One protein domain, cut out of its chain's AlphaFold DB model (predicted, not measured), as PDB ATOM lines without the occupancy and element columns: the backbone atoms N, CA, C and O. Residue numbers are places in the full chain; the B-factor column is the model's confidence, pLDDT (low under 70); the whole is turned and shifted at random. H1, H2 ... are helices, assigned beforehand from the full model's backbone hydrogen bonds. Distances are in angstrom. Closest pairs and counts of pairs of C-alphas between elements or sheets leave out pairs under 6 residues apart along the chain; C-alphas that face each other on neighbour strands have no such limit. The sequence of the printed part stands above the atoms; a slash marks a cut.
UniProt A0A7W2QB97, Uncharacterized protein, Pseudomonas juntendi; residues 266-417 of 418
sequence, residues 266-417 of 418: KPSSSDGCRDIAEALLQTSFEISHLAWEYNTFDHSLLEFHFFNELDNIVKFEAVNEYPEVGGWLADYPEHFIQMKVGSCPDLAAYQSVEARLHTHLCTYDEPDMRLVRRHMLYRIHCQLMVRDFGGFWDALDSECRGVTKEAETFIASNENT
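What this domain is: This is residues 266 to 417 of the 418 residues of an uncharacterized protein of Pseudomonas juntendi (UniProt A0A7W2QB97). A long helix, H7, runs through the middle, and shorter helices are set crosswise round it: H1 and H3 pack on it at steep or nearly right angles, while H6 meets it near its first residues and H8 makes a corner with its last ones. H5 packs on H3, H2 lies out at the side near H1, and residues 412 to 417, of which 412 to 415 belong to H8, stick out. The printed part has 152 residues with eight named helices, H1 to H8 in order, and no named strand; the class is all helix. It is compact, with a radius of gyration of the C-alphas of 15.6 A and spans of 48 by 34 by 32 A.

Where its parts are: H1 is residues 270 to 284, 21.0 A long, beginning at C-alpha 270 (163.589, 119.678, 120.103). H2 is residues 289 to 293, 6.1 A. H3 is residues 300 to 316, 23.8 A. H4 is residues 323 to 331, 13.6 A, and H5 is residues 334 to 342, 12.1 A. H6 is residues 347 to 361, 20.1 A. H7, the longest, is residues 366 to 389, 34.3 A, beginning at C-alpha 366 (149.333, 126.633, 124.289). H8 is residues 402 to 415, 20.5 A, ending at C-alpha 415 (153.524, 98.534, 152.231).

How they stand to each other: H7 is the hub, touching four helices. H1 touches it about perpendicular, only just, at 73 degrees; the closest C-alphas are those of Ala 277 and Met 376, 5.0 A apart. H3 touches it with residues 302 to 306 alone, at a steep tilt of 43 degrees, opposite ways; the closest C-alphas, of Phe 306 and Leu 377, are 6.3 A apart. H6 and H7 only just touch, with 3 pairs of C-alphas within 8 A, the closest being Leu 361 and Met 369 at 5.7 A. H8 touches H7 about perpendicular, at 87 degrees; the closest C-alphas, of Asp 388 and Gly 402, are 5.1 A apart. H1 touches H6 with residues 280 to 284 alone, the closest C-alphas being those of Ser 284 and Leu 357, 5.3 A. H5 touches H3 at a steep tilt of 54 degrees, opposite ways, the closest C-alphas being those of Asn 308 and Val 341, 5.5 A. H4 is close to but not clearly touching H3, at 6.8 A between the C-alphas of Leu 310 and Val 325. H2 is close to but not clearly touching H1, at 6.9 A between the C-alphas of Gln 282 and His 289. Every O i to N i+4 pair is within hydrogen-bond range in H1, H2, H3, H5, H6, H7 and H8; in H4 it is 4 of 5.

The domain as a whole: The C-alphas farthest apart, of Lys 266 and Thr 417, are 50.1 A apart. The printed part has no cut. The link from H7 to H8, residues 390 to 401, is long. The mean pLDDT of the printed part is 93.5; residues 393 to 394, 396 to 398 and 417 are under 70.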
ATOM      1  N   LYS A 266     161.082 131.000 118.950       87.62
ATOM      2  CA  LYS A 266     160.058 129.968 118.794       87.62
ATOM      3  C   LYS A 266     160.653 128.583 119.070       87.62
ATOM      4  O   LYS A 266     161.748 128.306 118.577       87.62
ATOM      5  N   PRO A 267     159.923 127.695 119.761       84.88
ATOM      6  CA  PRO A 267     160.303 126.298 119.938       84.88
ATOM      7  C   PRO A 267     160.109 125.515 118.623       84.88
ATOM      8  O   PRO A 267     159.168 124.750 118.459       84.88
ATOM      9  N   SER A 268     160.962 125.753 117.621       74.75
ATOM     10  CA  SER A 268     160.834 125.151 116.281       74.75
ATOM     11  C   SER A 268     161.552 123.802 116.124       74.75
ATOM     12  O   SER A 268     161.337 123.110 115.129       74.75
ATOM     13  N   SER A 269     162.388 123.409 117.092       77.44
ATOM     14  CA  SER A 269     163.085 122.117 117.149       77.44
ATOM     15  C   SER A 269     163.203 121.615 118.593       77.44
ATOM     16  O   SER A 269     163.163 122.413 119.529       77.44
ATOM     17  N   SER A 270     163.376 120.299 118.779       73.75
ATOM     18  CA  SER A 270     163.589 119.678 120.103       73.75
ATOM     19  C   SER A 270     164.769 120.313 120.854       73.75
ATOM     20  O   SER A 270     164.646 120.659 122.028       73.75
ATOM     21  N   ASP A 271     165.885 120.550 120.154       78.00
ATOM     22  CA  ASP A 271     167.071 121.191 120.737       78.00
ATOM     23  C   ASP A 271     166.783 122.646 121.140       78.00
ATOM     24  O   ASP A 271     167.110 123.056 122.250       78.00
ATOM     25  N   GLY A 272     166.056 123.399 120.305       87.56
ATOM     26  CA  GLY A 272     165.647 124.765 120.640       87.56
ATOM     27  C   GLY A 272     164.711 124.830 121.851       87.56
ATOM     28  O   GLY A 272     164.827 125.737 122.672       87.56
ATOM     29  N   CYS A 273     163.811 123.854 122.012       92.12
ATOM     30  CA  CYS A 273     162.921 123.783 123.176       92.12
ATOM     31  C   CYS A 273     163.691 123.546 124.469       92.12
ATOM     32  O   CYS A 273     163.375 124.149 125.494       92.12
ATOM     33  N   ARG A 274     164.696 122.668 124.417       93.81
ATOM     34  CA  ARG A 274     165.553 122.362 125.560       93.81
ATOM     35  C   ARG A 274     166.300 123.604 126.039       93.81
ATOM     36  O   ARG A 274     166.272 123.883 127.236       93.81
ATOM     37  N   ASP A 275     166.923 124.340 125.124       94.50
ATOM     38  CA  ASP A 275     167.697 125.535 125.467       94.50
ATOM     39  C   ASP A 275     166.796 126.640 126.036       94.50
ATOM     40  O   ASP A 275     167.142 127.274 127.034       94.50
ATOM     41  N   ILE A 276     165.597 126.823 125.464       96.12
ATOM     42  CA  ILE A 276     164.587 127.754 125.990       96.12
ATOM     43  C   ILE A 276     164.164 127.346 127.405       96.12
ATOM     44  O   ILE A 276     164.193 128.173 128.314       96.12
ATOM     45  N   ALA A 277     163.787 126.082 127.610       97.19
ATOM     46  CA  ALA A 277     163.355 125.566 128.907       97.19
ATOM     47  C   ALA A 277     164.422 125.778 129.992       97.19
ATOM     48  O   ALA A 277     164.119 126.244 131.090       97.19
ATOM     49  N   GLU A 278     165.679 125.476 129.673       97.44
ATOM     50  CA  GLU A 278     166.807 125.655 130.581       97.44
ATOM     51  C   GLU A 278     167.075 127.130 130.896       97.44
ATOM     52  O   GLU A 278     167.206 127.488 132.067       97.44
ATOM     53  N   ALA A 279     167.079 128.003 129.886       97.19
ATOM     54  CA  ALA A 279     167.252 129.439 130.087       97.19
ATOM     55  C   ALA A 279     166.132 130.042 130.953       97.19
ATOM     56  O   ALA A 279     166.400 130.882 131.818       97.19
ATOM     57  N   LEU A 280     164.883 129.598 130.761       97.50
ATOM     58  CA  LEU A 280     163.745 130.029 131.575       97.50
ATOM     59  C   LEU A 280     163.864 129.557 133.023       97.50
ATOM     60  O   LEU A 280     163.600 130.352 133.928       97.50
ATOM     61  N   LEU A 281     164.288 128.313 133.260       98.38
ATOM     62  CA  LEU A 281     164.547 127.797 134.606       98.38
ATOM     63  C   LEU A 281     165.671 128.576 135.291       98.38
ATOM     64  O   LEU A 281     165.457 129.119 136.372       98.38
ATOM     65  N   GLN A 282     166.829 128.705 134.641       98.12
ATOM     66  CA  GLN A 282     167.976 129.444 135.178       98.12
ATOM     67  C   GLN A 282     167.602 130.886 135.535       98.12
ATOM     68  O   GLN A 282     167.877 131.350 136.640       98.12
ATOM     69  N   THR A 283     166.893 131.580 134.642       97.31
ATOM     70  CA  THR A 283     166.465 132.965 134.875       97.31
ATOM     71  C   THR A 283     165.425 133.063 135.993       97.31
ATOM     72  O   THR A 283     165.536 133.917 136.868       97.31
ATOM     73  N   SER A 284     164.412 132.191 135.994       98.06
ATOM     74  CA  SER A 284     163.296 132.280 136.946       98.06
ATOM     75  C   SER A 284     163.702 131.877 138.361       98.06
ATOM     76  O   SER A 284     163.206 132.477 139.315       98.06
ATOM     77  N   PHE A 285     164.613 130.911 138.500       98.12
ATOM     78  CA  PHE A 285     165.146 130.431 139.780       98.12
ATOM     79  C   PHE A 285     166.441 131.142 140.205       98.12
ATOM     80  O   PHE A 285     166.995 130.805 141.244       98.12
ATOM     81  N   GLU A 286     166.917 132.124 139.430       97.75
ATOM     82  CA  GLU A 286     168.159 132.868 139.700       97.75
ATOM     83  C   GLU A 286     169.403 131.955 139.801       97.75
ATOM     84  O   GLU A 286     170.346 132.213 140.551       97.75
ATOM     85  N   ILE A 287     169.422 130.881 139.008       98.19
ATOM     86  CA  ILE A 287     170.523 129.918 138.941       98.19
ATOM     87  C   ILE A 287     171.479 130.356 137.832       98.19
ATOM     88  O   ILE A 287     171.099 130.469 136.669       98.19
ATOM     89  N   SER A 288     172.747 130.585 138.177       97.88
ATOM     90  CA  SER A 288     173.766 130.895 137.167       97.88
ATOM     91  C   SER A 288     174.030 129.700 136.243       97.88
ATOM     92  O   SER A 288     173.985 128.556 136.694       97.88
ATOM     93  N   HIS A 289     174.410 129.963 134.989       96.88
ATOM     94  CA  HIS A 289     174.752 128.917 134.015       96.88
ATOM     95  C   HIS A 289     175.765 127.900 134.565       96.88
ATOM     96  O   HIS A 289     175.546 126.700 134.465       96.88
ATOM     97  N   LEU A 290     176.848 128.365 135.200       96.56
ATOM     98  CA  LEU A 290     177.865 127.477 135.782       96.56
ATOM     99  C   LEU A 290     177.302 126.634 136.932       96.56
ATOM    100  O   LEU A 290     177.616 125.453 137.036       96.56
ATOM    101  N   ALA A 291     176.464 127.220 137.790       97.50
ATOM    102  CA  ALA A 291     175.841 126.467 138.875       97.50
ATOM    103  C   ALA A 291     174.908 125.379 138.331       97.50
ATOM    104  O   ALA A 291     174.901 124.271 138.855       97.50
ATOM    105  N   TRP A 292     174.166 125.676 137.262       97.06
ATOM    106  CA  TRP A 292     173.313 124.709 136.580       97.06
ATOM    107  C   TRP A 292     174.110 123.586 135.899       97.06
ATOM    108  O   TRP A 292     173.785 122.413 136.069       97.06
ATOM    109  N   GLU A 293     175.170 123.935 135.164       94.38
ATOM    110  CA  GLU A 293     176.042 122.990 134.452       94.38
ATOM    111  C   GLU A 293     176.733 122.007 135.406       94.38
ATOM    112  O   GLU A 293     176.791 120.810 135.128       94.38
ATOM    113  N   TYR A 294     177.210 122.496 136.554       93.88
ATOM    114  CA  TYR A 294     177.878 121.676 137.569       93.88
ATOM    115  C   TYR A 294     176.948 121.173 138.681       93.88
ATOM    116  O   TYR A 294     177.418 120.527 139.616       93.88
ATOM    117  N   ASN A 295     175.650 121.464 138.595       95.50
ATOM    118  CA  ASN A 295     174.630 121.086 139.573       95.50
ATOM    119  C   ASN A 295     174.960 121.492 141.035       95.50
ATOM    120  O   ASN A 295     174.765 120.715 141.967       95.50
ATOM    121  N   THR A 296     175.496 122.704 141.246       95.88
ATOM    122  CA  THR A 296     176.022 123.198 142.544       95.88
ATOM    123  C   THR A 296     175.121 124.211 143.270       95.88
ATOM    124  O   THR A 296     175.588 124.957 144.131       95.88
ATOM    125  N   PHE A 297     173.835 124.271 142.926       96.88
ATOM    126  CA  PHE A 297     172.850 125.177 143.533       96.88
ATOM    127  C   PHE A 297     171.947 124.454 144.548       96.88
ATOM    128  O   PHE A 297     171.986 123.234 144.663       96.88
ATOM    129  N   ASP A 298     171.136 125.210 145.295       96.75
ATOM    130  CA  ASP A 298     170.121 124.645 146.194       96.75
ATOM    131  C   ASP A 298     168.908 124.130 145.402       96.75
ATOM    132  O   ASP A 298     168.175 124.901 144.777       96.75
ATOM    133  N   HIS A 299     168.682 122.817 145.442       96.62
ATOM    134  CA  HIS A 299     167.592 122.152 144.726       96.62
ATOM    135  C   HIS A 299     166.220 122.310 145.375       96.62
ATOM    136  O   HIS A 299     165.238 121.933 144.746       96.62
ATOM    137  N   SER A 300     166.117 122.844 146.594       97.56
ATOM    138  CA  SER A 300     164.887 122.768 147.398       97.56
ATOM    139  C   SER A 300     163.660 123.351 146.681       97.56
ATOM    140  O   SER A 300     162.606 122.718 146.626       97.56
ATOM    141  N   LEU A 301     163.792 124.534 146.068       98.19
ATOM    142  CA  LEU A 301     162.698 125.151 145.305       98.19
ATOM    143  C   LEU A 301     162.433 124.447 143.970       98.19
ATOM    144  O   LEU A 301     161.286 124.387 143.532       98.19
ATOM    145  N   LEU A 302     163.476 123.928 143.320       98.00
ATOM    146  CA  LEU A 302     163.359 123.252 142.027       98.00
ATOM    147  C   LEU A 302     162.667 121.890 142.176       98.00
ATOM    148  O   LEU A 302     161.805 121.533 141.380       98.00
ATOM    149  N   GLU A 303     163.012 121.160 143.234       98.50
ATOM    150  CA  GLU A 303     162.360 119.918 143.628       98.50
ATOM    151  C   GLU A 303     160.892 120.161 143.977       98.50
ATOM    152  O   GLU A 303     160.018 119.473 143.456       98.50
ATOM    153  N   PHE A 304     160.602 121.178 144.796       98.62
ATOM    154  CA  PHE A 304     159.224 121.565 145.085       98.62
ATOM    155  C   PHE A 304     158.444 121.883 143.800       98.62
ATOM    156  O   PHE A 304     157.340 121.372 143.616       98.62
ATOM    157  N   HIS A 305     159.029 122.669 142.888       98.69
ATOM    158  CA  HIS A 305     158.409 122.999 141.604       98.69
ATOM    159  C   HIS A 305     158.073 121.749 140.787       98.69
ATOM    160  O   HIS A 305     156.980 121.668 140.238       98.69
ATOM    161  N   PHE A 306     158.980 120.767 140.740       98.69
ATOM    162  CA  PHE A 306     158.756 119.511 140.029       98.69
ATOM    163  C   PHE A 306     157.490 118.806 140.522       98.69
ATOM    164  O   PHE A 306     156.580 118.574 139.731       98.69
ATOM    165  N   PHE A 307     157.382 118.532 141.826       98.69
ATOM    166  CA  PHE A 307     156.208 117.843 142.377       98.69
ATOM    167  C   PHE A 307     154.931 118.681 142.296       98.69
ATOM    168  O   PHE A 307     153.866 118.131 142.016       98.69
ATOM    169  N   ASN A 308     155.029 119.999 142.490       98.56
ATOM    170  CA  ASN A 308     153.900 120.911 142.325       98.56
ATOM    171  C   ASN A 308     153.367 120.898 140.886       98.56
ATOM    172  O   ASN A 308     152.158 120.893 140.679       98.56
ATOM    173  N   GLU A 309     154.245 120.827 139.886       98.38
ATOM    174  CA  GLU A 309     153.826 120.717 138.491       98.38
ATOM    175  C   GLU A 309     153.246 119.342 138.140       98.38
ATOM    176  O   GLU A 309     152.279 119.292 137.382       98.38
ATOM    177  N   LEU A 310     153.761 118.238 138.702       98.50
ATOM    178  CA  LEU A 310     153.124 116.921 138.539       98.50
ATOM    179  C   LEU A 310     151.690 116.937 139.087       98.50
ATOM    180  O   LEU A 310     150.763 116.506 138.402       98.50
ATOM    181  N   ASP A 311     151.503 117.485 140.290       98.31
ATOM    182  CA  ASP A 311     150.189 117.645 140.917       98.31
ATOM    183  C   ASP A 311     149.258 118.542 140.081       98.31
ATOM    184  O   ASP A 311     148.111 118.177 139.808       98.31
ATOM    185  N   ASN A 312     149.763 119.684 139.603       97.81
ATOM    186  CA  ASN A 312     149.012 120.590 138.737       97.81
ATOM    187  C   ASN A 312     148.592 119.922 137.423       97.81
ATOM    188  O   ASN A 312     147.462 120.114 136.980       97.81
ATOM    189  N   ILE A 313     149.472 119.138 136.795       97.88
ATOM    190  CA  ILE A 313     149.164 118.449 135.536       97.88
ATOM    191  C   ILE A 313     148.061 117.412 135.744       97.88
ATOM    192  O   ILE A 313     147.132 117.364 134.943       97.88
ATOM    193  N   VAL A 314     148.102 116.641 136.834       96.88
ATOM    194  CA  VAL A 314     147.034 115.682 137.168       96.88
ATOM    195  C   VAL A 314     145.696 116.385 137.410       96.88
ATOM    196  O   VAL A 314     144.655 115.891 136.980       96.88
ATOM    197  N   LYS A 315     145.711 117.536 138.092       95.81
ATOM    198  CA  LYS A 315     144.495 118.261 138.486       95.81
ATOM    199  C   LYS A 315     143.896 119.135 137.386       95.81
ATOM    200  O   LYS A 315     142.687 119.352 137.386       95.81
ATOM    201  N   PHE A 316     144.716 119.707 136.510       97.19
ATOM    202  CA  PHE A 316     144.287 120.800 135.630       97.19
ATOM    203  C   PHE A 316     144.567 120.568 134.143       97.19
ATOM    204  O   PHE A 316     144.007 121.290 133.315       97.19
ATOM    205  N   GLU A 317     145.387 119.579 133.783       96.75
ATOM    206  CA  GLU A 317     145.792 119.306 132.402       96.75
ATOM    207  C   GLU A 317     145.400 117.891 131.958       96.75
ATOM    208  O   GLU A 317     144.963 117.047 132.738       96.75
ATOM    209  N   ALA A 318     145.558 117.617 130.664       94.69
ATOM    210  CA  ALA A 318     145.377 116.282 130.118       94.69
ATOM    211  C   ALA A 318     146.718 115.525 130.152       94.69
ATOM    212  O   ALA A 318     147.638 115.827 129.393       94.69
ATOM    213  N   VAL A 319     146.844 114.530 131.038       95.81
ATOM    214  CA  VAL A 319     148.104 113.786 131.280       95.81
ATOM    215  C   VAL A 319     148.671 113.148 130.004       95.81
ATOM    216  O   VAL A 319     149.882 113.088 129.822       95.81
ATOM    217  N   ASN A 320     147.818 112.727 129.068       95.69
ATOM    218  CA  ASN A 320     148.237 112.174 127.774       95.69
ATOM    219  C   ASN A 320     148.986 113.181 126.881       95.69
ATOM    220  O   ASN A 320     149.684 112.773 125.954       95.69
ATOM    221  N   GLU A 321     148.860 114.479 127.147       95.38
ATOM    222  CA  GLU A 321     149.617 115.530 126.468       95.38
ATOM    223  C   GLU A 321     151.017 115.746 127.082       95.38
ATOM    224  O   GLU A 321     151.832 116.469 126.504       95.38
ATOM    225  N   TYR A 322     151.304 115.081 128.209       96.81
ATOM    226  CA  TYR A 322     152.569 115.065 128.949       96.81
ATOM    227  C   TYR A 322     153.049 113.611 129.145       96.81
ATOM    228  O   TYR A 322     153.034 113.089 130.260       96.81
ATOM    229  N   PRO A 323     153.464 112.907 128.077       94.69
ATOM    230  CA  PRO A 323     153.766 111.476 128.141       94.69
ATOM    231  C   PRO A 323     154.864 111.110 129.156       94.69
ATOM    232  O   PRO A 323     154.789 110.043 129.758       94.69
ATOM    233  N   GLU A 324     155.846 111.986 129.394       94.56
ATOM    234  CA  GLU A 324     156.898 111.774 130.400       94.56
ATOM    235  C   GLU A 324     156.336 111.737 131.828       94.56
ATOM    236  O   GLU A 324     156.772 110.938 132.656       94.56
ATOM    237  N   VAL A 325     155.320 112.563 132.094       96.56
ATOM    238  CA  VAL A 325     154.675 112.674 133.408       96.56
ATOM    239  C   VAL A 325     153.974 111.375 133.781       96.56
ATOM    240  O   VAL A 325     154.002 110.997 134.945       96.56
ATOM    241  N   GLY A 326     153.427 110.639 132.811       95.12
ATOM    242  CA  GLY A 326     152.842 109.321 133.067       95.12
ATOM    243  C   GLY A 326     153.833 108.327 133.684       95.12
ATOM    244  O   GLY A 326     153.443 107.556 134.557       95.12
ATOM    245  N   GLY A 327     155.108 108.375 133.278       95.12
ATOM    246  CA  GLY A 327     156.170 107.570 133.887       95.12
ATOM    247  C   GLY A 327     156.459 108.007 135.321       95.12
ATOM    248  O   GLY A 327     156.388 107.202 136.240       95.12
ATOM    249  N   TRP A 328     156.663 109.308 135.538       97.38
ATOM    250  CA  TRP A 328     156.949 109.835 136.875       97.38
ATOM    251  C   TRP A 328     155.801 109.632 137.868       97.38
ATOM    252  O   TRP A 328     156.051 109.386 139.039       97.38
ATOM    253  N   LEU A 329     154.543 109.695 137.427       96.62
ATOM    254  CA  LEU A 329     153.390 109.392 138.280       96.62
ATOM    255  C   LEU A 329     153.302 107.906 138.660       96.62
ATOM    256  O   LEU A 329     152.675 107.577 139.664       96.62
ATOM    257  N   ALA A 330     153.903 107.009 137.872       94.88
ATOM    258  CA  ALA A 330     154.037 105.605 138.245       94.88
ATOM    259  C   ALA A 330     155.158 105.402 139.280       94.88
ATOM    260  O   ALA A 330     155.002 104.589 140.188       94.88
ATOM    261  N   ASP A 331     156.247 106.168 139.166       94.44
ATOM    262  CA  ASP A 331     157.401 106.092 140.072       94.44
ATOM    263  C   ASP A 331     157.155 106.803 141.418       94.44
ATOM    264  O   ASP A 331     157.660 106.378 142.457       94.44
ATOM    265  N   TYR A 332     156.356 107.877 141.421       96.62
ATOM    266  CA  TYR A 332     156.030 108.677 142.603       96.62
ATOM    267  C   TYR A 332     154.539 108.548 142.961       96.62
ATOM    268  O   TYR A 332     153.698 109.177 142.313       96.62
ATOM    269  N   PRO A 333     154.180 107.796 144.023       95.50
ATOM    270  CA  PRO A 333     152.788 107.643 144.441       95.50
ATOM    271  C   PRO A 333     152.117 108.981 144.773       95.50
ATOM    272  O   PRO A 333     152.753 109.881 145.322       95.50
ATOM    273  N   GLU A 334     150.803 109.083 144.555       96.38
ATOM    274  CA  GLU A 334     150.027 110.314 144.793       96.38
ATOM    275  C   GLU A 334     150.266 110.907 146.192       96.38
ATOM    276  O   GLU A 334     150.536 112.098 146.330       96.38
ATOM    277  N   HIS A 335     150.239 110.077 147.239       97.06
ATOM    278  CA  HIS A 335     150.475 110.540 148.610       97.06
ATOM    279  C   HIS A 335     151.890 111.092 148.830       97.06
ATOM    280  O   HIS A 335     152.057 112.020 149.623       97.06
ATOM    281  N   PHE A 336     152.895 110.569 148.120       97.88
ATOM    282  CA  PHE A 336     154.250 111.117 148.160       97.88
ATOM    283  C   PHE A 336     154.286 112.492 147.491       97.88
ATOM    284  O   PHE A 336     154.805 113.440 148.074       97.88
ATOM    285  N   ILE A 337     153.655 112.640 146.322       98.25
ATOM    286  CA  ILE A 337     153.542 113.934 145.634       98.25
ATOM    287  C   ILE A 337     152.858 114.960 146.548       98.25
ATOM    288  O   ILE A 337     153.411 116.036 146.766       98.25
ATOM    289  N   GLN A 338     151.722 114.616 147.169       98.00
ATOM    290  CA  GLN A 338     151.037 115.514 148.111       98.00
ATOM    291  C   GLN A 338     151.915 115.879 149.315       98.00
ATOM    292  O   GLN A 338     151.899 117.025 149.758       98.00
ATOM    293  N   MET A 339     152.709 114.939 149.837       97.69
ATOM    294  CA  MET A 339     153.663 115.222 150.913       97.69
ATOM    295  C   MET A 339     154.711 116.257 150.475       97.69
ATOM    296  O   MET A 339     154.988 117.196 151.226       97.69
ATOM    297  N   LYS A 340     155.271 116.127 149.264       98.25
ATOM    298  CA  LYS A 340     156.257 117.082 148.727       98.25
ATOM    299  C   LYS A 340     155.626 118.453 148.462       98.25
ATOM    300  O   LYS A 340     156.196 119.464 148.866       98.25
ATOM    301  N   VAL A 341     154.419 118.498 147.895       97.81
ATOM    302  CA  VAL A 341     153.652 119.743 147.679       97.81
ATOM    303  C   VAL A 341     153.242 120.403 149.005       97.81
ATOM    304  O   VAL A 341     153.234 121.626 149.128       97.81
ATOM    305  N   GLY A 342     152.961 119.622 150.047       97.56
ATOM    306  CA  GLY A 342     152.676 120.141 151.389       97.56
ATOM    307  C   GLY A 342     153.898 120.712 152.117       97.56
ATOM    308  O   GLY A 342     153.737 121.408 153.118       97.56
ATOM    309  N   SER A 343     155.108 120.447 151.618       96.56
ATOM    310  CA  SER A 343     156.381 120.750 152.286       96.56
ATOM    311  C   SER A 343     157.186 121.833 151.557       96.56
ATOM    312  O   SER A 343     158.405 121.727 151.433       96.56
ATOM    313  N   CYS A 344     156.517 122.879 151.055       97.75
ATOM    314  CA  CYS A 344     157.189 123.999 150.389       97.75
ATOM    315  C   CYS A 344     158.227 124.655 151.325       97.75
ATOM    316  O   CYS A 344     157.842 125.120 152.404       97.75
ATOM    317  N   PRO A 345     159.517 124.732 150.942       97.12
ATOM    318  CA  PRO A 345     160.570 125.227 151.832       97.12
ATOM    319  C   PRO A 345     160.439 126.731 152.119       97.12
ATOM    320  O   PRO A 345     160.664 127.166 153.246       97.12
ATOM    321  N   ASP A 346     160.042 127.515 151.114       98.00
ATOM    322  CA  ASP A 346     159.752 128.945 151.230       98.00
ATOM    323  C   ASP A 346     158.671 129.336 150.211       98.00
ATOM    324  O   ASP A 346     158.937 129.515 149.019       98.00
ATOM    325  N   LEU A 347     157.432 129.471 150.693       97.44
ATOM    326  CA  LEU A 347     156.275 129.784 149.852       97.44
ATOM    327  C   LEU A 347     156.386 131.164 149.188       97.44
ATOM    328  O   LEU A 347     155.971 131.322 148.042       97.44
ATOM    329  N   ALA A 348     156.933 132.162 149.885       98.06
ATOM    330  CA  ALA A 348     157.030 133.516 149.347       98.06
ATOM    331  C   ALA A 348     158.101 133.593 148.250       98.06
ATOM    332  O   ALA A 348     157.867 134.190 147.196       98.06
ATOM    333  N   ALA A 349     159.250 132.943 148.468       97.88
ATOM    334  CA  ALA A 349     160.280 132.814 147.444       97.88
ATOM    335  C   ALA A 349     159.752 132.046 146.224       97.88
ATOM    336  O   ALA A 349     159.927 132.504 145.091       97.88
ATOM    337  N   TYR A 350     159.037 130.936 146.442       98.31
ATOM    338  CA  TYR A 350     158.451 130.162 145.351       98.31
ATOM    339  C   TYR A 350     157.430 130.965 144.540       98.31
ATOM    340  O   TYR A 350     157.505 130.969 143.318       98.31
ATOM    341  N   GLN A 351     156.525 131.710 145.184       97.75
ATOM    342  CA  GLN A 351     155.556 132.562 144.480       97.75
ATOM    343  C   GLN A 351     156.236 133.596 143.570       97.75
ATOM    344  O   GLN A 351     155.748 133.882 142.478       97.75
ATOM    345  N   SER A 352     157.386 134.140 143.988       97.75
ATOM    346  CA  SER A 352     158.185 135.042 143.150       97.75
ATOM    347  C   SER A 352     158.786 134.319 141.938       97.75
ATOM    348  O   SER A 352     158.725 134.832 140.817       97.75
ATOM    349  N   VAL A 353     159.343 133.121 142.143       98.00
ATOM    350  CA  VAL A 353     159.880 132.270 141.067       98.00
ATOM    351  C   VAL A 353     158.784 131.889 140.069       98.00
ATOM    352  O   VAL A 353     158.950 132.088 138.866       98.00
ATOM    353  N   GLU A 354     157.649 131.402 140.569       98.12
ATOM    354  CA  GLU A 354     156.488 130.994 139.782       98.12
ATOM    355  C   GLU A 354     155.939 132.166 138.963       98.12
ATOM    356  O   GLU A 354     155.702 132.021 137.766       98.12
ATOM    357  N   ALA A 355     155.813 133.358 139.553       97.88
ATOM    358  CA  ALA A 355     155.350 134.541 138.832       97.88
ATOM    359  C   ALA A 355     156.285 134.929 137.674       97.88
ATOM    360  O   ALA A 355     155.807 135.230 136.574       97.88
ATOM    361  N   ARG A 356     157.612 134.899 137.882       97.62
ATOM    362  CA  ARG A 356     158.593 135.143 136.808       97.62
ATOM    363  C   ARG A 356     158.463 134.104 135.706       97.62
ATOM    364  O   ARG A 356     158.361 134.464 134.535       97.62
ATOM    365  N   LEU A 357     158.398 132.835 136.089       97.94
ATOM    366  CA  LEU A 357     158.289 131.738 135.149       97.94
ATOM    367  C   LEU A 357     156.999 131.826 134.323       97.94
ATOM    368  O   LEU A 357     157.045 131.787 133.095       97.94
ATOM    369  N   HIS A 358     155.854 132.011 134.981       98.19
ATOM    370  CA  HIS A 358     154.550 132.141 134.335       98.19
ATOM    371  C   HIS A 358     154.493 133.347 133.402       98.19
ATOM    372  O   HIS A 358     153.914 133.239 132.326       98.19
ATOM    373  N   THR A 359     155.145 134.456 133.765       97.25
ATOM    374  CA  THR A 359     155.250 135.641 132.904       97.25
ATOM    375  C   THR A 359     155.932 135.338 131.566       97.25
ATOM    376  O   THR A 359     155.608 135.955 130.549       97.25
ATOM    377  N   HIS A 360     156.872 134.390 131.534       96.00
ATOM    378  CA  HIS A 360     157.487 133.917 130.296       96.00
ATOM    379  C   HIS A 360     156.651 132.832 129.615       96.00
ATOM    380  O   HIS A 360     156.338 132.965 128.435       96.00
ATOM    381  N   LEU A 361     156.245 131.788 130.338       96.56
ATOM    382  CA  LEU A 361     155.514 130.658 129.759       96.56
ATOM    383  C   LEU A 361     154.208 131.081 129.094       96.56
ATOM    384  O   LEU A 361     153.916 130.628 127.991       96.56
ATOM    385  N   CYS A 362     153.459 131.997 129.709       96.19
ATOM    386  CA  CYS A 362     152.170 132.409 129.170       96.19
ATOM    387  C   CYS A 362     152.268 133.234 127.885       96.19
ATOM    388  O   CYS A 362     151.230 133.614 127.375       96.19
ATOM    389  N   THR A 363     153.466 133.588 127.404       94.88
ATOM    390  CA  THR A 363     153.654 134.334 126.141       94.88
ATOM    391  C   THR A 363     153.644 133.450 124.901       94.88
ATOM    392  O   THR A 363     153.385 133.938 123.794       94.88
ATOM    393  N   TYR A 364     153.940 132.167 125.098       94.75
ATOM    394  CA  TYR A 364     153.853 131.140 124.080       94.75
ATOM    395  C   TYR A 364     152.393 130.715 123.917       94.75
ATOM    396  O   TYR A 364     151.631 130.685 124.884       94.75
ATOM    397  N   ASP A 365     152.006 130.365 122.693       93.44
ATOM    398  CA  ASP A 365     150.700 129.752 122.457       93.44
ATOM    399  C   ASP A 365     150.665 128.355 123.111       93.44
ATOM    400  O   ASP A 365     151.710 127.736 123.311       93.44
ATOM    401  N   GLU A 366     149.476 127.840 123.451       94.00
ATOM    402  CA  GLU A 366     149.333 126.633 124.289       94.00
ATOM    403  C   GLU A 366     150.194 125.426 123.843       94.00
ATOM    404  O   GLU A 366     150.853 124.845 124.709       94.00
ATOM    405  N   PRO A 367     150.274 125.051 122.547       94.25
ATOM    406  CA  PRO A 367     151.113 123.925 122.121       94.25
ATOM    407  C   PRO A 367     152.610 124.143 122.388       94.25
ATOM    408  O   PRO A 367     153.296 123.231 122.852       94.25
ATOM    409  N   ASP A 368     153.102 125.357 122.139       94.62
ATOM    410  CA  ASP A 368     154.502 125.743 122.325       94.62
ATOM    411  C   ASP A 368     154.837 125.845 123.821       94.62
ATOM    412  O   ASP A 368     155.840 125.298 124.281       94.62
ATOM    413  N   MET A 369     153.953 126.483 124.595       95.81
ATOM    414  CA  MET A 369     154.040 126.589 126.053       95.81
ATOM    415  C   MET A 369     154.139 125.202 126.696       95.81
ATOM    416  O   MET A 369     155.012 124.948 127.528       95.81
ATOM    417  N   ARG A 370     153.278 124.277 126.259       95.75
ATOM    418  CA  ARG A 370     153.255 122.890 126.726       95.75
ATOM    419  C   ARG A 370     154.551 122.155 126.407       95.75
ATOM    420  O   ARG A 370     155.082 121.454 127.266       95.75
ATOM    421  N   LEU A 371     155.069 122.313 125.189       95.19
ATOM    422  CA  LEU A 371     156.329 121.694 124.785       95.19
ATOM    423  C   LEU A 371     157.492 122.192 125.654       95.19
ATOM    424  O   LEU A 371     158.252 121.381 126.182       95.19
ATOM    425  N   VAL A 372     157.581 123.504 125.888       96.75
ATOM    426  CA  VAL A 372     158.589 124.092 126.784       96.75
ATOM    427  C   VAL A 372     158.445 123.546 128.211       96.75
ATOM    428  O   VAL A 372     159.441 123.097 128.779       96.75
ATOM    429  N   ARG A 373     157.227 123.488 128.773       97.38
ATOM    430  CA  ARG A 373     156.975 122.912 130.113       97.38
ATOM    431  C   ARG A 373     157.434 121.460 130.232       97.38
ATOM    432  O   ARG A 373     158.084 121.113 131.215       97.38
ATOM    433  N   ARG A 374     157.156 120.618 129.231       96.88
ATOM    434  CA  ARG A 374     157.627 119.219 129.211       96.88
ATOM    435  C   ARG A 374     159.147 119.135 129.295       96.88
ATOM    436  O   ARG A 374     159.679 118.394 130.119       96.88
ATOM    437  N   HIS A 375     159.847 119.935 128.489       97.19
ATOM    438  CA  HIS A 375     161.305 119.993 128.538       97.19
ATOM    439  C   HIS A 375     161.812 120.527 129.879       97.19
ATOM    440  O   HIS A 375     162.785 119.990 130.398       97.19
ATOM    441  N   MET A 376     161.153 121.518 130.482       98.19
ATOM    442  CA  MET A 376     161.527 121.999 131.813       98.19
ATOM    443  C   MET A 376     161.447 120.890 132.862       98.19
ATOM    444  O   MET A 376     162.425 120.672 133.574       98.19
ATOM    445  N   LEU A 377     160.332 120.156 132.927       98.38
ATOM    446  CA  LEU A 377     160.172 119.052 133.878       98.38
ATOM    447  C   LEU A 377     161.223 117.969 133.668       98.38
ATOM    448  O   LEU A 377     161.835 117.513 134.630       98.38
ATOM    449  N   TYR A 378     161.494 117.614 132.412       97.44
ATOM    450  CA  TYR A 378     162.542 116.655 132.085       97.44
ATOM    451  C   TYR A 378     163.920 117.134 132.561       97.44
ATOM    452  O   TYR A 378     164.664 116.375 133.180       97.44
ATOM    453  N   ARG A 379     164.264 118.407 132.325       97.25
ATOM    454  CA  ARG A 379     165.547 118.974 132.762       97.25
ATOM    455  C   ARG A 379     165.655 119.038 134.282       97.25
ATOM    456  O   ARG A 379     166.714 118.705 134.805       97.25
ATOM    457  N   ILE A 380     164.582 119.404 134.982       98.25
ATOM    458  CA  ILE A 380     164.541 119.376 136.448       98.25
ATOM    459  C   ILE A 380     164.765 117.956 136.954       98.25
ATOM    460  O   ILE A 380     165.647 117.744 137.781       98.25
ATOM    461  N   HIS A 381     164.036 116.980 136.407       97.31
ATOM    462  CA  HIS A 381     164.201 115.576 136.756       97.31
ATOM    463  C   HIS A 381     165.655 115.118 136.573       97.31
ATOM    464  O   HIS A 381     166.232 114.547 137.492       97.31
ATOM    465  N   CYS A 382     166.298 115.438 135.443       95.56
ATOM    466  CA  CYS A 382     167.718 115.134 135.236       95.56
ATOM    467  C   CYS A 382     168.624 115.746 136.316       95.56
ATOM    468  O   CYS A 382     169.524 115.063 136.792       95.56
ATOM    469  N   GLN A 383     168.403 117.004 136.714       96.62
ATOM    470  CA  GLN A 383     169.215 117.638 137.761       96.62
ATOM    471  C   GLN A 383     169.012 116.982 139.134       96.62
ATOM    472  O   GLN A 383     169.975 116.832 139.889       96.62
ATOM    473  N   LEU A 384     167.788 116.536 139.438       96.38
ATOM    474  CA  LEU A 384     167.500 115.756 140.644       96.38
ATOM    475  C   LEU A 384     168.185 114.383 140.599       96.38
ATOM    476  O   LEU A 384     168.792 113.992 141.588       96.38
ATOM    477  N   MET A 385     168.195 113.696 139.451       94.38
ATOM    478  CA  MET A 385     168.917 112.421 139.302       94.38
ATOM    479  C   MET A 385     170.432 112.590 139.455       94.38
ATOM    480  O   MET A 385     171.068 111.818 140.167       94.38
ATOM    481  N   VAL A 386     171.020 113.634 138.858       93.19
ATOM    482  CA  VAL A 386     172.453 113.941 139.020       93.19
ATOM    483  C   VAL A 386     172.791 114.264 140.476       93.19
ATOM    484  O   VAL A 386     173.877 113.938 140.947       93.19
ATOM    485  N   ARG A 387     171.882 114.906 141.215       93.50
ATOM    486  CA  ARG A 387     172.066 115.151 142.650       93.50
ATOM    487  C   ARG A 387     172.000 113.847 143.449       93.50
ATOM    488  O   ARG A 387     172.833 113.630 144.326       93.50
ATOM    489  N   ASP A 388     171.013 113.010 143.153       92.88
ATOM    490  CA  ASP A 388     170.689 111.802 143.915       92.88
ATOM    491  C   ASP A 388     171.698 110.666 143.689       92.88
ATOM    492  O   ASP A 388     171.989 109.926 144.626       92.88
ATOM    493  N   PHE A 389     172.264 110.560 142.482       89.94
ATOM    494  CA  PHE A 389     173.168 109.477 142.069       89.94
ATOM    495  C   PHE A 389     174.526 109.971 141.524       89.94
ATOM    496  O   PHE A 389     175.350 109.182 141.057       89.94
ATOM    497  N   GLY A 390     174.799 111.274 141.549       87.56
ATOM    498  CA  GLY A 390     176.029 111.847 140.996       87.56
ATOM    499  C   GLY A 390     176.048 111.950 139.464       87.56
ATOM    500  O   GLY A 390     175.063 111.721 138.767       87.56
ATOM    501  N   GLY A 391     177.212 112.315 138.913       77.56
ATOM    502  CA  GLY A 391     177.387 112.551 137.469       77.56
ATOM    503  C   GLY A 391     177.220 111.313 136.576       77.56
ATOM    504  O   GLY A 391     177.025 111.472 135.375       77.56
ATOM    505  N   PHE A 392     177.263 110.111 137.159       76.56
ATOM    506  CA  PHE A 392     177.040 108.820 136.497       76.56
ATOM    507  C   PHE A 392     175.767 108.163 137.036       76.56
ATOM    508  O   PHE A 392     175.779 107.019 137.482       76.56
ATOM    509  N   TRP A 393     174.664 108.912 137.067       69.75
ATOM    510  CA  TRP A 393     173.381 108.425 137.584       69.75
ATOM    511  C   TRP A 393     172.795 107.248 136.785       69.75
ATOM    512  O   TRP A 393     171.855 106.599 137.233       69.75
ATOM    513  N   ASP A 394     173.365 106.954 135.619       65.75
ATOM    514  CA  ASP A 394     173.084 105.798 134.776       65.75
ATOM    515  C   ASP A 394     173.983 104.574 135.067       65.75
ATOM    516  O   ASP A 394     173.800 103.520 134.451       65.75
ATOM    517  N   ALA A 395     174.937 104.671 136.001       70.88
ATOM    518  CA  ALA A 395     175.809 103.570 136.408       70.88
ATOM    519  C   ALA A 395     175.194 102.714 137.535       70.88
ATOM    520  O   ALA A 395     174.557 103.212 138.461       70.88
ATOM    521  N   LEU A 396     175.416 101.396 137.469       61.91
ATOM    522  CA  LEU A 396     174.809 100.389 138.358       61.91
ATOM    523  C   LEU A 396     175.307 100.423 139.819       61.91
ATOM    524  O   LEU A 396     174.769  99.695 140.651       61.91
ATOM    525  N   ASP A 397     176.342 101.201 140.134       62.62
ATOM    526  CA  ASP A 397     177.047 101.204 141.422       62.62
ATOM    527  C   ASP A 397     176.881 102.500 142.234       62.62
ATOM    528  O   ASP A 397     177.544 102.673 143.258       62.62
ATOM    529  N   SER A 398     175.990 103.402 141.818       67.88
ATOM    530  CA  SER A 398     175.806 104.675 142.511       67.88
ATOM    531  C   SER A 398     174.986 104.548 143.805       67.88
ATOM    532  O   SER A 398     173.891 103.980 143.828       67.88
ATOM    533  N   GLU A 399     175.503 105.114 144.901       78.75
ATOM    534  CA  GLU A 399     174.746 105.284 146.145       78.75
ATOM    535  C   GLU A 399     173.608 106.296 145.942       78.75
ATOM    536  O   GLU A 399     173.852 107.495 145.824       78.75
ATOM    537  N   CYS A 400     172.363 105.819 145.982       87.06
ATOM    538  CA  CYS A 400     171.170 106.660 145.893       87.06
ATOM    539  C   CYS A 400     170.955 107.493 147.169       87.06
ATOM    540  O   CYS A 400     170.887 106.958 148.283       87.06
ATOM    541  N   ARG A 401     170.797 108.809 147.004       88.44
ATOM    542  CA  ARG A 401     170.438 109.774 148.056       88.44
ATOM    543  C   ARG A 401     169.285 110.665 147.587       88.44
ATOM    544  O   ARG A 401     168.781 110.503 146.487       88.44
ATOM    545  N   GLY A 402     168.858 111.603 148.432       93.19
ATOM    546  CA  GLY A 402     167.872 112.621 148.061       93.19
ATOM    547  C   GLY A 402     166.472 112.064 147.802       93.19
ATOM    548  O   GLY A 402     166.031 111.128 148.474       93.19
ATOM    549  N   VAL A 403     165.764 112.657 146.841       95.12
ATOM    550  CA  VAL A 403     164.324 112.438 146.655       95.12
ATOM    551  C   VAL A 403     163.988 111.027 146.194       95.12
ATOM    552  O   VAL A 403     162.966 110.477 146.597       95.12
ATOM    553  N   THR A 404     164.870 110.410 145.415       93.75
ATOM    554  CA  THR A 404     164.691 109.028 144.970       93.75
ATOM    555  C   THR A 404     164.736 108.072 146.160       93.75
ATOM    556  O   THR A 404     163.868 107.207 146.301       93.75
ATOM    557  N   LYS A 405     165.686 108.273 147.088       94.31
ATOM    558  CA  LYS A 405     165.770 107.469 148.315       94.31
ATOM    559  C   LYS A 405     164.603 107.735 149.267       94.31
ATOM    560  O   LYS A 405     164.119 106.815 149.932       94.31
ATOM    561  N   GLU A 406     164.150 108.984 149.345       96.31
ATOM    562  CA  GLU A 406     162.960 109.359 150.113       96.31
ATOM    563  C   GLU A 406     161.704 108.654 149.586       96.31
ATOM    564  O   GLU A 406     160.951 108.096 150.384       96.31
ATOM    565  N   ALA A 407     161.504 108.623 148.263       95.50
ATOM    566  CA  ALA A 407     160.375 107.946 147.629       95.50
ATOM    567  C   ALA A 407     160.401 106.430 147.881       95.50
ATOM    568  O   ALA A 407     159.394 105.865 148.309       95.50
ATOM    569  N   GLU A 408     161.560 105.785 147.712       94.56
ATOM    570  CA  GLU A 408     161.751 104.359 148.025       94.56
ATOM    571  C   GLU A 408     161.375 104.054 149.484       94.56
ATOM    572  O   GLU A 408     160.615 103.129 149.771       94.56
ATOM    573  N   THR A 409     161.872 104.872 150.418       95.38
ATOM    574  CA  THR A 409     161.603 104.707 151.853       95.38
ATOM    575  C   THR A 409     160.119 104.904 152.168       95.38
ATOM    576  O   THR A 409     159.554 104.157 152.970       95.38
ATOM    577  N   PHE A 410     159.470 105.877 151.523       95.69
ATOM    578  CA  PHE A 410     158.040 106.136 151.673       95.69
ATOM    579  C   PHE A 410     157.201 104.934 151.223       95.69
ATOM    580  O   PHE A 410     156.336 104.479 151.975       95.69
ATOM    581  N   ILE A 411     157.495 104.374 150.045       94.56
ATOM    582  CA  ILE A 411     156.813 103.188 149.507       94.56
ATOM    583  C   ILE A 411     156.989 101.998 150.458       94.56
ATOM    584  O   ILE A 411     155.997 101.430 150.914       94.56
ATOM    585  N   ALA A 412     158.231 101.699 150.852       94.31
ATOM    586  CA  ALA A 412     158.534 100.594 151.761       94.31
ATOM    587  C   ALA A 412     157.836 100.741 153.127       94.31
ATOM    588  O   ALA A 412     157.433  99.752 153.736       94.31
ATOM    589  N   SER A 413     157.677 101.968 153.632       93.88
ATOM    590  CA  SER A 413     156.984 102.205 154.902       93.88
ATOM    591  C   SER A 413     155.471 101.971 154.817       93.88
ATOM    592  O   SER A 413     154.901 101.424 155.758       93.88
ATOM    593  N   ASN A 414     154.839 102.308 153.688       87.12
ATOM    594  CA  ASN A 414     153.392 102.173 153.507       87.12
ATOM    595  C   ASN A 414     152.958 100.736 153.187       87.12
ATOM    596  O   ASN A 414     151.883 100.319 153.621       87.12
ATOM    597  N   GLU A 415     153.793  99.957 152.492       81.38
ATOM    598  CA  GLU A 415     153.524  98.534 152.231       81.38
ATOM    599  C   GLU A 415     153.467  97.696 153.517       81.38
ATOM    600  O   GLU A 415     152.753  96.704 153.573       81.38
ATOM    601  N   ASN A 416     154.154  98.121 154.581       74.19
ATOM    602  CA  ASN A 416     154.158  97.425 155.872       74.19
ATOM    603  C   ASN A 416     152.924  97.717 156.753       74.19
ATOM    604  O   ASN A 416     152.815  97.179 157.855       74.19
ATOM    605  N   THR A 417     152.014  98.587 156.303       66.06
ATOM    606  CA  THR A 417     150.795  98.987 157.036       66.06
ATOM    607  C   THR A 417     149.513  98.311 156.539       66.06
ATOM    608  O   THR A 417     148.446  98.549 157.111       66.06
TER     609      THR A 417